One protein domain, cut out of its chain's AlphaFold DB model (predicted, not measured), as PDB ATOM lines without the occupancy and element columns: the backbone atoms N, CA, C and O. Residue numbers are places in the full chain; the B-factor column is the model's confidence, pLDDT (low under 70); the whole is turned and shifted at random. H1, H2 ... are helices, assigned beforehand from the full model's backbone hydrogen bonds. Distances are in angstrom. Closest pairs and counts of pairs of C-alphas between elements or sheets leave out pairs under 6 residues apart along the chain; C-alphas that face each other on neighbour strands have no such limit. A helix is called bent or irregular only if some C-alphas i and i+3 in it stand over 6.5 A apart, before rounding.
ATOM      1  N   ARG A 112      96.835  59.446  43.027       73.25
ATOM      2  CA  ARG A 112      97.762  58.368  42.672       73.25
ATOM      3  C   ARG A 112      98.408  57.795  43.936       73.25
ATOM      4  O   ARG A 112      98.992  58.560  44.705       73.25
ATOM      5  N   PRO A 113      98.370  56.465  44.146       66.88
ATOM      6  CA  PRO A 113      99.051  55.855  45.276       66.88
ATOM      7  C   PRO A 113     100.557  56.090  45.157       66.88
ATOM      8  O   PRO A 113     101.145  55.933  44.084       66.88
ATOM      9  N   TYR A 114     101.185  56.466  46.268       69.06
ATOM     10  CA  TYR A 114     102.626  56.641  46.341       69.06
ATOM     11  C   TYR A 114     103.315  55.269  46.293       69.06
ATOM     12  O   TYR A 114     103.141  54.455  47.195       69.06
ATOM     13  N   LYS A 115     104.056  54.980  45.214       67.88
ATOM     14  CA  LYS A 115     104.573  53.624  44.932       67.88
ATOM     15  C   LYS A 115     106.003  53.363  45.410       67.88
ATOM     16  O   LYS A 115     106.457  52.223  45.344       67.88
ATOM     17  N   GLN A 116     106.727  54.379  45.877       75.25
ATOM     18  CA  GLN A 116     108.136  54.220  46.232       75.25
ATOM     19  C   GLN A 116     108.294  53.827  47.704       75.25
ATOM     20  O   GLN A 116     108.224  54.662  48.606       75.25
ATOM     21  N   ARG A 117     108.531  52.534  47.954       78.12
ATOM     22  CA  ARG A 117     108.974  52.059  49.272       78.12
ATOM     23  C   ARG A 117     110.339  52.678  49.604       78.12
ATOM     24  O   ARG A 117     111.146  52.906  48.706       78.12
ATOM     25  N   ASN A 118     110.579  52.968  50.881       86.69
ATOM     26  CA  ASN A 118     111.860  53.467  51.405       86.69
ATOM     27  C   ASN A 118     112.377  54.767  50.754       86.69
ATOM     28  O   ASN A 118     113.579  55.028  50.710       86.69
ATOM     29  N   PHE A 119     111.481  55.630  50.268       88.94
ATOM     30  CA  PHE A 119     111.864  56.894  49.633       88.94
ATOM     31  C   PHE A 119     112.785  57.765  50.492       88.94
ATOM     32  O   PHE A 119     113.799  58.262  50.003       88.94
ATOM     33  N   LEU A 120     112.473  57.919  51.781       90.69
ATOM     34  CA  LEU A 120     113.281  58.734  52.690       90.69
ATOM     35  C   LEU A 120     114.687  58.159  52.875       90.69
ATOM     36  O   LEU A 120     115.651  58.917  52.909       90.69
ATOM     37  N   GLU A 121     114.822  56.834  52.945       92.06
ATOM     38  CA  GLU A 121     116.128  56.169  53.000       92.06
ATOM     39  C   GLU A 121     116.919  56.415  51.715       92.06
ATOM     40  O   GLU A 121     118.101  56.745  51.775       92.06
ATOM     41  N   SER A 122     116.253  56.365  50.555       92.25
ATOM     42  CA  SER A 122     116.894  56.658  49.269       92.25
ATOM     43  C   SER A 122     117.407  58.102  49.172       92.25
ATOM     44  O   SER A 122     118.462  58.341  48.585       92.25
ATOM     45  N   ILE A 123     116.702  59.062  49.785       93.19
ATOM     46  CA  ILE A 123     117.148  60.459  49.874       93.19
ATOM     47  C   ILE A 123     118.317  60.579  50.848       93.19
ATOM     48  O   ILE A 123     119.310  61.215  50.508       93.19
ATOM     49  N   ARG A 124     118.240  59.946  52.029       93.81
ATOM     50  CA  ARG A 124     119.339  59.945  53.011       93.81
ATOM     51  C   ARG A 124     120.627  59.392  52.407       93.81
ATOM     52  O   ARG A 124     121.670  60.023  52.547       93.81
ATOM     53  N   ALA A 125     120.544  58.291  51.661       94.56
ATOM     54  CA  ALA A 125     121.690  57.694  50.976       94.56
ATOM     55  C   ALA A 125     122.331  58.631  49.935       94.56
ATOM     56  O   ALA A 125     123.529  58.552  49.680       94.56
ATOM     57  N   LYS A 126     121.547  59.543  49.343       95.06
ATOM     58  CA  LYS A 126     122.006  60.520  48.340       95.06
ATOM     59  C   LYS A 126     122.201  61.928  48.906       95.06
ATOM     60  O   LYS A 126     122.469  62.849  48.135       95.06
ATOM     61  N   ARG A 127     122.087  62.117  50.228       95.06
ATOM     62  CA  ARG A 127     122.064  63.438  50.877       95.06
ATOM     63  C   ARG A 127     123.217  64.323  50.418       95.06
ATOM     64  O   ARG A 127     122.970  65.428  49.952       95.06
ATOM     65  N   SER A 128     124.453  63.829  50.484       95.62
ATOM     66  CA  SER A 128     125.643  64.615  50.128       95.62
ATOM     67  C   SER A 128     125.607  65.106  48.679       95.62
ATOM     68  O   SER A 128     125.937  66.256  48.412       95.62
ATOM     69  N   GLN A 129     125.141  64.268  47.747       96.50
ATOM     70  CA  GLN A 129     125.012  64.635  46.333       96.50
ATOM     71  C   GLN A 129     123.931  65.701  46.128       96.50
ATOM     72  O   GLN A 129     124.125  66.648  45.369       96.50
ATOM     73  N   LEU A 130     122.800  65.558  46.822       94.50
ATOM     74  CA  LEU A 130     121.685  66.495  46.742       94.50
ATOM     75  C   LEU A 130     122.036  67.855  47.361       94.50
ATOM     76  O   LEU A 130     121.776  68.884  46.746       94.50
ATOM     77  N   VAL A 131     122.678  67.873  48.533       94.69
ATOM     78  CA  VAL A 131     123.168  69.107  49.168       94.69
ATOM     79  C   VAL A 131     124.205  69.786  48.285       94.69
ATOM     80  O   VAL A 131     124.113  70.987  48.057       94.69
ATOM     81  N   PHE A 132     125.147  69.026  47.723       96.50
ATOM     82  CA  PHE A 132     126.120  69.567  46.779       96.50
ATOM     83  C   PHE A 132     125.443  70.191  45.551       96.50
ATOM     84  O   PHE A 132     125.830  71.270  45.110       96.50
ATOM     85  N   ALA A 133     124.394  69.559  45.014       95.38
ATOM     86  CA  ALA A 133     123.614  70.128  43.919       95.38
ATOM     87  C   ALA A 133     122.930  71.452  44.307       95.38
ATOM     88  O   ALA A 133     122.986  72.400  43.527       95.38
ATOM     89  N   VAL A 134     122.353  71.544  45.511       93.62
ATOM     90  CA  VAL A 134     121.761  72.791  46.030       93.62
ATOM     91  C   VAL A 134     122.824  73.878  46.200       93.62
ATOM     92  O   VAL A 134     122.635  74.994  45.728       93.62
ATOM     93  N   LEU A 135     123.976  73.559  46.796       94.56
ATOM     94  CA  LEU A 135     125.067  74.523  46.975       94.56
ATOM     95  C   LEU A 135     125.612  75.037  45.639       94.56
ATOM     96  O   LEU A 135     125.932  76.217  45.539       94.56
ATOM     97  N   LYS A 136     125.657  74.204  44.592       96.25
ATOM     98  CA  LYS A 136     126.017  74.664  43.241       96.25
ATOM     99  C   LYS A 136     125.057  75.725  42.705       96.25
ATOM    100  O   LYS A 136     125.519  76.661  42.064       96.25
ATOM    101  N   ILE A 137     123.756  75.600  42.976       95.31
ATOM    102  CA  ILE A 137     122.759  76.610  42.582       95.31
ATOM    103  C   ILE A 137     123.043  77.934  43.300       95.31
ATOM    104  O   ILE A 137     123.112  78.978  42.653       95.31
ATOM    105  N   VAL A 138     123.281  77.884  44.615       93.56
ATOM    106  CA  VAL A 138     123.627  79.067  45.424       93.56
ATOM    107  C   VAL A 138     124.917  79.720  44.916       93.56
ATOM    108  O   VAL A 138     124.960  80.926  44.685       93.56
ATOM    109  N   MET A 139     125.972  78.927  44.699       94.56
ATOM    110  CA  MET A 139     127.260  79.414  44.197       94.56
ATOM    111  C   MET A 139     127.132  80.057  42.818       94.56
ATOM    112  O   MET A 139     127.661  81.146  42.611       94.56
ATOM    113  N   TRP A 140     126.413  79.413  41.896       95.56
ATOM    114  CA  TRP A 140     126.149  79.961  40.569       95.56
ATOM    115  C   TRP A 140     125.437  81.314  40.666       95.56
ATOM    116  O   TRP A 140     125.864  82.274  40.030       95.56
ATOM    117  N   GLY A 141     124.413  81.423  41.517       93.19
ATOM    118  CA  GLY A 141     123.683  82.673  41.717       93.19
ATOM    119  C   GLY A 141     124.560  83.810  42.241       93.19
ATOM    120  O   GLY A 141     124.474  84.934  41.751       93.19
ATOM    121  N   ARG A 142     125.471  83.508  43.175       89.94
ATOM    122  CA  ARG A 142     126.444  84.486  43.687       89.94
ATOM    123  C   ARG A 142     127.452  84.938  42.631       89.94
ATOM    124  O   ARG A 142     127.837  86.097  42.633       89.94
ATOM    125  N   GLN A 143     127.885  84.037  41.752       92.88
ATOM    126  CA  GLN A 143     128.849  84.345  40.688       92.88
ATOM    127  C   GLN A 143     128.244  85.158  39.538       92.88
ATOM    128  O   GLN A 143     128.977  85.851  38.845       92.88
ATOM    129  N   ASN A 144     126.930  85.055  39.326       90.81
ATOM    130  CA  ASN A 144     126.221  85.741  38.242       90.81
ATOM    131  C   ASN A 144     125.448  86.980  38.723       90.81
ATOM    132  O   ASN A 144     124.661  87.524  37.955       90.81
ATOM    133  N   GLU A 145     125.642  87.400  39.981       84.00
ATOM    134  CA  GLU A 145     125.040  88.607  40.571       84.00
ATOM    135  C   GLU A 145     123.529  88.727  40.318       84.00
ATOM    136  O   GLU A 145     123.003  89.788  39.990       84.00
ATOM    137  N   VAL A 146     122.805  87.619  40.489       83.69
ATOM    138  CA  VAL A 146     121.379  87.493  40.135       83.69
ATOM    139  C   VAL A 146     120.450  88.282  41.091       83.69
ATOM    140  O   VAL A 146     119.268  87.992  41.210       83.69
ATOM    141  N   SER A 147     120.950  89.283  41.817       74.75
ATOM    142  CA  SER A 147     120.193  89.977  42.864       74.75
ATOM    143  C   SER A 147     118.957  90.718  42.319       74.75
ATOM    144  O   SER A 147     118.953  91.266  41.213       74.75
ATOM    145  N   SER A 148     117.882  90.741  43.112       65.50
ATOM    146  CA  SER A 148     116.639  91.444  42.777       65.50
ATOM    147  C   SER A 148     116.694  92.902  43.213       65.50
ATOM    148  O   SER A 148     117.087  93.218  44.330       65.50
ATOM    149  N   LYS A 149     116.157  93.804  42.383       60.53
ATOM    150  CA  LYS A 149     115.894  95.205  42.775       60.53
ATOM    151  C   LYS A 149     114.733  95.355  43.770       60.53
ATOM    152  O   LYS A 149     114.487  96.447  44.267       60.53
ATOM    153  N   GLN A 150     113.992  94.277  44.017       66.00
ATOM    154  CA  GLN A 150     112.886  94.191  44.967       66.00
ATOM    155  C   GLN A 150     113.135  93.010  45.919       66.00
ATOM    156  O   GLN A 150     112.738  91.878  45.596       66.00
ATOM    157  N   PRO A 151     113.845  93.225  47.037       67.69
ATOM    158  CA  PRO A 151     114.027  92.190  48.046       67.69
ATOM    159  C   PRO A 151     112.677  91.800  48.658       67.69
ATOM    160  O   PRO A 151     111.778  92.633  48.813       67.69
ATOM    161  N   ILE A 152     112.517  90.519  49.000       71.81
ATOM    162  CA  ILE A 152     111.348  90.070  49.761       71.81
ATOM    163  C   ILE A 152     111.630  90.265  51.240       71.81
ATOM    164  O   ILE A 152     112.243  89.408  51.875       71.81
ATOM    165  N   LEU A 153     111.079  91.357  51.780       67.50
ATOM    166  CA  LEU A 153     111.091  91.666  53.213       67.50
ATOM    167  C   LEU A 153     112.540  91.742  53.749       67.50
ATOM    168  O   LEU A 153     113.486  91.633  52.979       67.50
ATOM    169  N   SER A 154     112.742  91.983  55.045       72.62
ATOM    170  CA  SER A 154     114.075  92.179  55.658       72.62
ATOM    171  C   SER A 154     114.934  90.896  55.745       72.62
ATOM    172  O   SER A 154     115.578  90.633  56.758       72.62
ATOM    173  N   PHE A 155     114.870  90.049  54.714       81.75
ATOM    174  CA  PHE A 155     115.579  88.781  54.554       81.75
ATOM    175  C   PHE A 155     116.501  88.823  53.325       81.75
ATOM    176  O   PHE A 155     116.654  87.823  52.624       81.75
ATOM    177  N   GLU A 156     117.123  89.970  53.054       84.94
ATOM    178  CA  GLU A 156     117.953  90.221  51.870       84.94
ATOM    179  C   GLU A 156     119.036  89.145  51.657       84.94
ATOM    180  O   GLU A 156     119.113  88.608  50.551       84.94
ATOM    181  N   PRO A 157     119.797  88.705  52.689       85.19
ATOM    182  CA  PRO A 157     120.805  87.659  52.496       85.19
ATOM    183  C   PRO A 157     120.206  86.326  52.036       85.19
ATOM    184  O   PRO A 157     120.785  85.621  51.211       85.19
ATOM    185  N   TRP A 158     119.034  85.968  52.564       87.00
ATOM    186  CA  TRP A 158     118.336  84.754  52.157       87.00
ATOM    187  C   TRP A 158     117.748  84.898  50.750       87.00
ATOM    188  O   TRP A 158     117.811  83.950  49.964       87.00
ATOM    189  N   ASP A 159     117.215  86.074  50.414       88.94
ATOM    190  CA  ASP A 159     116.658  86.371  49.095       88.94
ATOM    191  C   ASP A 159     117.717  86.174  48.006       88.94
ATOM    192  O   ASP A 159     117.503  85.401  47.065       88.94
ATOM    193  N   ASP A 160     118.887  86.787  48.198       88.50
ATOM    194  CA  ASP A 160     120.022  86.731  47.278       88.50
ATOM    195  C   ASP A 160     120.589  85.316  47.125       88.50
ATOM    196  O   ASP A 160     120.962  84.902  46.026       88.50
ATOM    197  N   TRP A 161     120.681  84.557  48.220       89.31
ATOM    198  CA  TRP A 161     121.342  83.249  48.200       89.31
ATOM    199  C   TRP A 161     120.406  82.112  47.797       89.31
ATOM    200  O   TRP A 161     120.867  81.119  47.237       89.31
ATOM    201  N   CYS A 162     119.107  82.233  48.070       89.94
ATOM    202  CA  CYS A 162     118.148  81.146  47.889       89.94
ATOM    203  C   CYS A 162     117.128  81.444  46.792       89.94
ATOM    204  O   CYS A 162     116.980  80.648  45.861       89.94
ATOM    205  N   ARG A 163     116.398  82.562  46.886       91.56
ATOM    206  CA  ARG A 163     115.268  82.830  45.988       91.56
ATOM    207  C   ARG A 163     115.733  83.249  44.601       91.56
ATOM    208  O   ARG A 163     115.249  82.686  43.617       91.56
ATOM    209  N   GLN A 164     116.657  84.204  44.514       91.62
ATOM    210  CA  GLN A 164     117.113  84.742  43.230       91.62
ATOM    211  C   GLN A 164     117.710  83.697  42.289       91.62
ATOM    212  O   GLN A 164     117.305  83.651  41.124       91.62
ATOM    213  N   PRO A 165     118.601  82.798  42.754       93.88
ATOM    214  CA  PRO A 165     119.196  81.809  41.865       93.88
ATOM    215  C   PRO A 165     118.137  80.854  41.298       93.88
ATOM    216  O   PRO A 165     118.183  80.501  40.122       93.88
ATOM    217  N   ILE A 166     117.134  80.489  42.105       93.06
ATOM    218  CA  ILE A 166     116.001  79.668  41.658       93.06
ATOM    219  C   ILE A 166     115.155  80.432  40.634       93.06
ATOM    220  O   ILE A 166     114.816  79.863  39.596       93.06
ATOM    221  N   CYS A 167     114.849  81.709  40.884       92.12
ATOM    222  CA  CYS A 167     114.068  82.534  39.960       92.12
ATOM    223  C   CYS A 167     114.732  82.626  38.585       92.12
ATOM    224  O   CYS A 167     114.059  82.455  37.573       92.12
ATOM    225  N   ALA A 168     116.047  82.847  38.530       92.50
ATOM    226  CA  ALA A 168     116.747  82.968  37.256       92.50
ATOM    227  C   ALA A 168     116.892  81.646  36.503       92.50
ATOM    228  O   ALA A 168     116.785  81.639  35.281       92.50
ATOM    229  N   LEU A 169     117.108  80.532  37.208       94.12
ATOM    230  CA  LEU A 169     117.243  79.220  36.567       94.12
ATOM    231  C   LEU A 169     115.908  78.652  36.080       94.12
ATOM    232  O   LEU A 169     115.877  77.908  35.104       94.12
ATOM    233  N   THR A 170     114.817  78.939  36.792       93.31
ATOM    234  CA  THR A 170     113.512  78.306  36.538       93.31
ATOM    235  C   THR A 170     112.500  79.234  35.882       93.31
ATOM    236  O   THR A 170     111.477  78.756  35.399       93.31
ATOM    237  N   HIS A 171     112.757  80.544  35.885       91.00
ATOM    238  CA  HIS A 171     111.785  81.586  35.541       91.00
ATOM    239  C   HIS A 171     110.498  81.533  36.389       91.00
ATOM    240  O   HIS A 171     109.470  82.082  35.997       91.00
ATOM    241  N   VAL A 172     110.547  80.887  37.560       90.88
ATOM    242  CA  VAL A 172     109.437  80.768  38.512       90.88
ATOM    243  C   VAL A 172     109.869  81.341  39.856       90.88
ATOM    244  O   VAL A 172     110.926  80.994  40.377       90.88
ATOM    245  N   ASP A 173     109.025  82.187  40.448       90.06
ATOM    246  CA  ASP A 173     109.252  82.712  41.793       90.06
ATOM    247  C   ASP A 173     108.678  81.756  42.857       90.06
ATOM    248  O   ASP A 173     107.446  81.677  43.004       90.06
ATOM    249  N   PRO A 174     109.522  81.049  43.640       90.00
ATOM    250  CA  PRO A 174     109.045  80.137  44.678       90.00
ATOM    251  C   PRO A 174     108.334  80.871  45.828       90.00
ATOM    252  O   PRO A 174     107.643  80.230  46.616       90.00
ATOM    253  N   CYS A 175     108.463  82.201  45.922       90.69
ATOM    254  CA  CYS A 175     107.793  83.038  46.920       90.69
ATOM    255  C   CYS A 175     106.584  83.801  46.372       90.69
ATOM    256  O   CYS A 175     106.044  84.655  47.074       90.69
ATOM    257  N   SER A 176     106.122  83.501  45.156       89.38
ATOM    258  CA  SER A 176     104.902  84.096  44.581       89.38
ATOM    259  C   SER A 176     103.719  84.065  45.557       89.38
ATOM    260  O   SER A 176     103.112  85.092  45.831       89.38
ATOM    261  N   ARG A 177     103.474  82.922  46.205       88.19
ATOM    262  CA  ARG A 177     102.400  82.772  47.204       88.19
ATOM    263  C   ARG A 177     102.583  83.618  48.465       88.19
ATOM    264  O   ARG A 177     101.598  84.026  49.080       88.19
ATOM    265  N   LEU A 178     103.829  83.849  48.878       88.81
ATOM    266  CA  LEU A 178     104.130  84.765  49.977       88.81
ATOM    267  C   LEU A 178     103.764  86.195  49.562       88.81
ATOM    268  O   LEU A 178     103.055  86.862  50.308       88.81
ATOM    269  N   LYS A 179     104.157  86.627  48.358       87.38
ATOM    270  CA  LYS A 179     103.784  87.942  47.812       87.38
ATOM    271  C   LYS A 179     102.268  88.120  47.749       87.38
ATOM    272  O   LYS A 179     101.770  89.063  48.348       87.38
ATOM    273  N   ASP A 180     101.541  87.146  47.193       87.06
ATOM    274  CA  ASP A 180     100.068  87.154  47.167       87.06
ATOM    275  C   ASP A 180      99.472  87.342  48.576       87.06
ATOM    276  O   ASP A 180      98.492  88.060  48.774       87.06
ATOM    277  N   SER A 181     100.064  86.685  49.581       85.31
ATOM    278  CA  SER A 181      99.599  86.756  50.969       85.31
ATOM    279  C   SER A 181      99.879  88.119  51.605       85.31
ATOM    280  O   SER A 181      99.053  88.607  52.380       85.31
ATOM    281  N   ILE A 182     101.023  88.733  51.284       85.50
ATOM    282  CA  ILE A 182     101.391  90.085  51.722       85.50
ATOM    283  C   ILE A 182     100.463  91.105  51.073       85.50
ATOM    284  O   ILE A 182      99.872  91.902  51.794       85.50
ATOM    285  N   ASP A 183     100.259  91.031  49.761       84.44
ATOM    286  CA  ASP A 183      99.375  91.939  49.029       84.44
ATOM    287  C   ASP A 183      97.939  91.844  49.564       84.44
ATOM    288  O   ASP A 183      97.288  92.856  49.813       84.44
ATOM    289  N   ALA A 184      97.456  90.630  49.853       80.94
ATOM    290  CA  ALA A 184      96.155  90.424  50.485       80.94
ATOM    291  C   ALA A 184      96.090  90.948  51.933       80.94
ATOM    292  O   ALA A 184      95.022  91.346  52.406       80.94
ATOM    293  N   LEU A 185      97.194  90.917  52.686       79.69
ATOM    294  CA  LEU A 185      97.267  91.534  54.011       79.69
ATOM    295  C   LEU A 185      97.262  93.061  53.908       79.69
ATOM    296  O   LEU A 185      96.509  93.704  54.632       79.69
ATOM    297  N   ASP A 186      98.054  93.631  53.008       78.56
ATOM    298  CA  ASP A 186      98.164  95.075  52.827       78.56
ATOM    299  C   ASP A 186      96.868  95.658  52.274       78.56
ATOM    300  O   ASP A 186      96.392  96.662  52.793       78.56
ATOM    301  N   PHE A 187      96.198  94.964  51.356       73.06
ATOM    302  CA  PHE A 187      94.842  95.309  50.933       73.06
ATOM    303  C   PHE A 187      93.847  95.303  52.106       73.06
ATOM    304  O   PHE A 187      93.026  96.212  52.230       73.06
ATOM    305  N   ARG A 188      93.923  94.312  53.008       68.06
ATOM    306  CA  ARG A 188      93.088  94.273  54.225       68.06
ATOM    307  C   ARG A 188      93.414  95.402  55.204       68.06
ATOM    308  O   ARG A 188      92.498  95.890  55.850       68.06
ATOM    309  N   ARG A 189      94.679  95.814  55.306       66.75
ATOM    310  CA  ARG A 189      95.127  96.931  56.159       66.75
ATOM    311  C   ARG A 189      94.789  98.301  55.576       66.75
ATOM    312  O   ARG A 189      94.561  99.233  56.332       66.75
ATOM    313  N   GLN A 190      94.781  98.421  54.249       62.97
ATOM    314  CA  GLN A 190      94.405  99.638  53.527       62.97
ATOM    315  C   GLN A 190      92.887  99.835  53.475       62.97
ATOM    316  O   GLN A 190      92.422 100.963  53.323       62.97
ATOM    317  N   ARG A 191      92.094  98.763  53.615       60.94
ATOM    318  CA  ARG A 191      90.663  98.901  53.898       60.94
ATOM    319  C   ARG A 191      90.483  99.588  55.247       60.94
ATOM    320  O   ARG A 191      91.128  99.198  56.215       60.94
TER     321      ARG A 191
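What this domain is: This is residues 112 to 191 of the 285 residues of an uncharacterized protein of Sutterella sp (UniProt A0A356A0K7). What is the main picture? A small body forms where the last part of H2 meets H3 crosswise, with the loop of residues 144 to 155 linking the two, and arms stick out of it at two places: residues 112 to 133, with H1 and the first part of H2, and residues 183 to 191, nearly all in H4. What is it made of, and how large is it? The printed part has 80 residues with four named helices in the order H1, H2, H3, H4 and no named strand: the class is all helix. It is flat, 50 by 38 by 20 A, and only just loose, close to extended, with a radius of gyration of the C-alphas of 17.1 A.

How they stand to each other: What does the longest helix touch? H2, residues 127 to 143, touches H3, residues 156 to 170, with residues 137 to 142 alone, and H3 touches it with residues 160 to 166 alone. Their closest C-alphas, of Gly 141 and Pro 165, are 4.6 A apart, and their lines are about perpendicular at 82 degrees. Where are the other helices? H1, residues 119 to 125, and H2 meet only through their link. H4, residues 176 to 190, is apart from H1, H2 and H3. How do the backbones run? In H1, H2 and H4 every O i to N i+4 pair is within hydrogen-bond range; in H3 8 of 11 are. H3 is only just irregular, with C-alphas 161 and 164 6.7 A apart.

Where its parts are: Where does H2 run? It spans 24.2 A from C-alpha 127 at (122.064, 63.438, 50.877). How long are the others? H1 spans 9.9 A, H3 19.9 A and H4 20.8 A, to C-alpha 190 at (94.405, 99.638, 53.527).

The domain as a whole: Which link is long? H2 to H3, with 12 residues; the others are tight, and the printed part has no cut. Where is confidence low? Residues 113 to 115, 148 to 151, 153 and 188 to 191 are under 70.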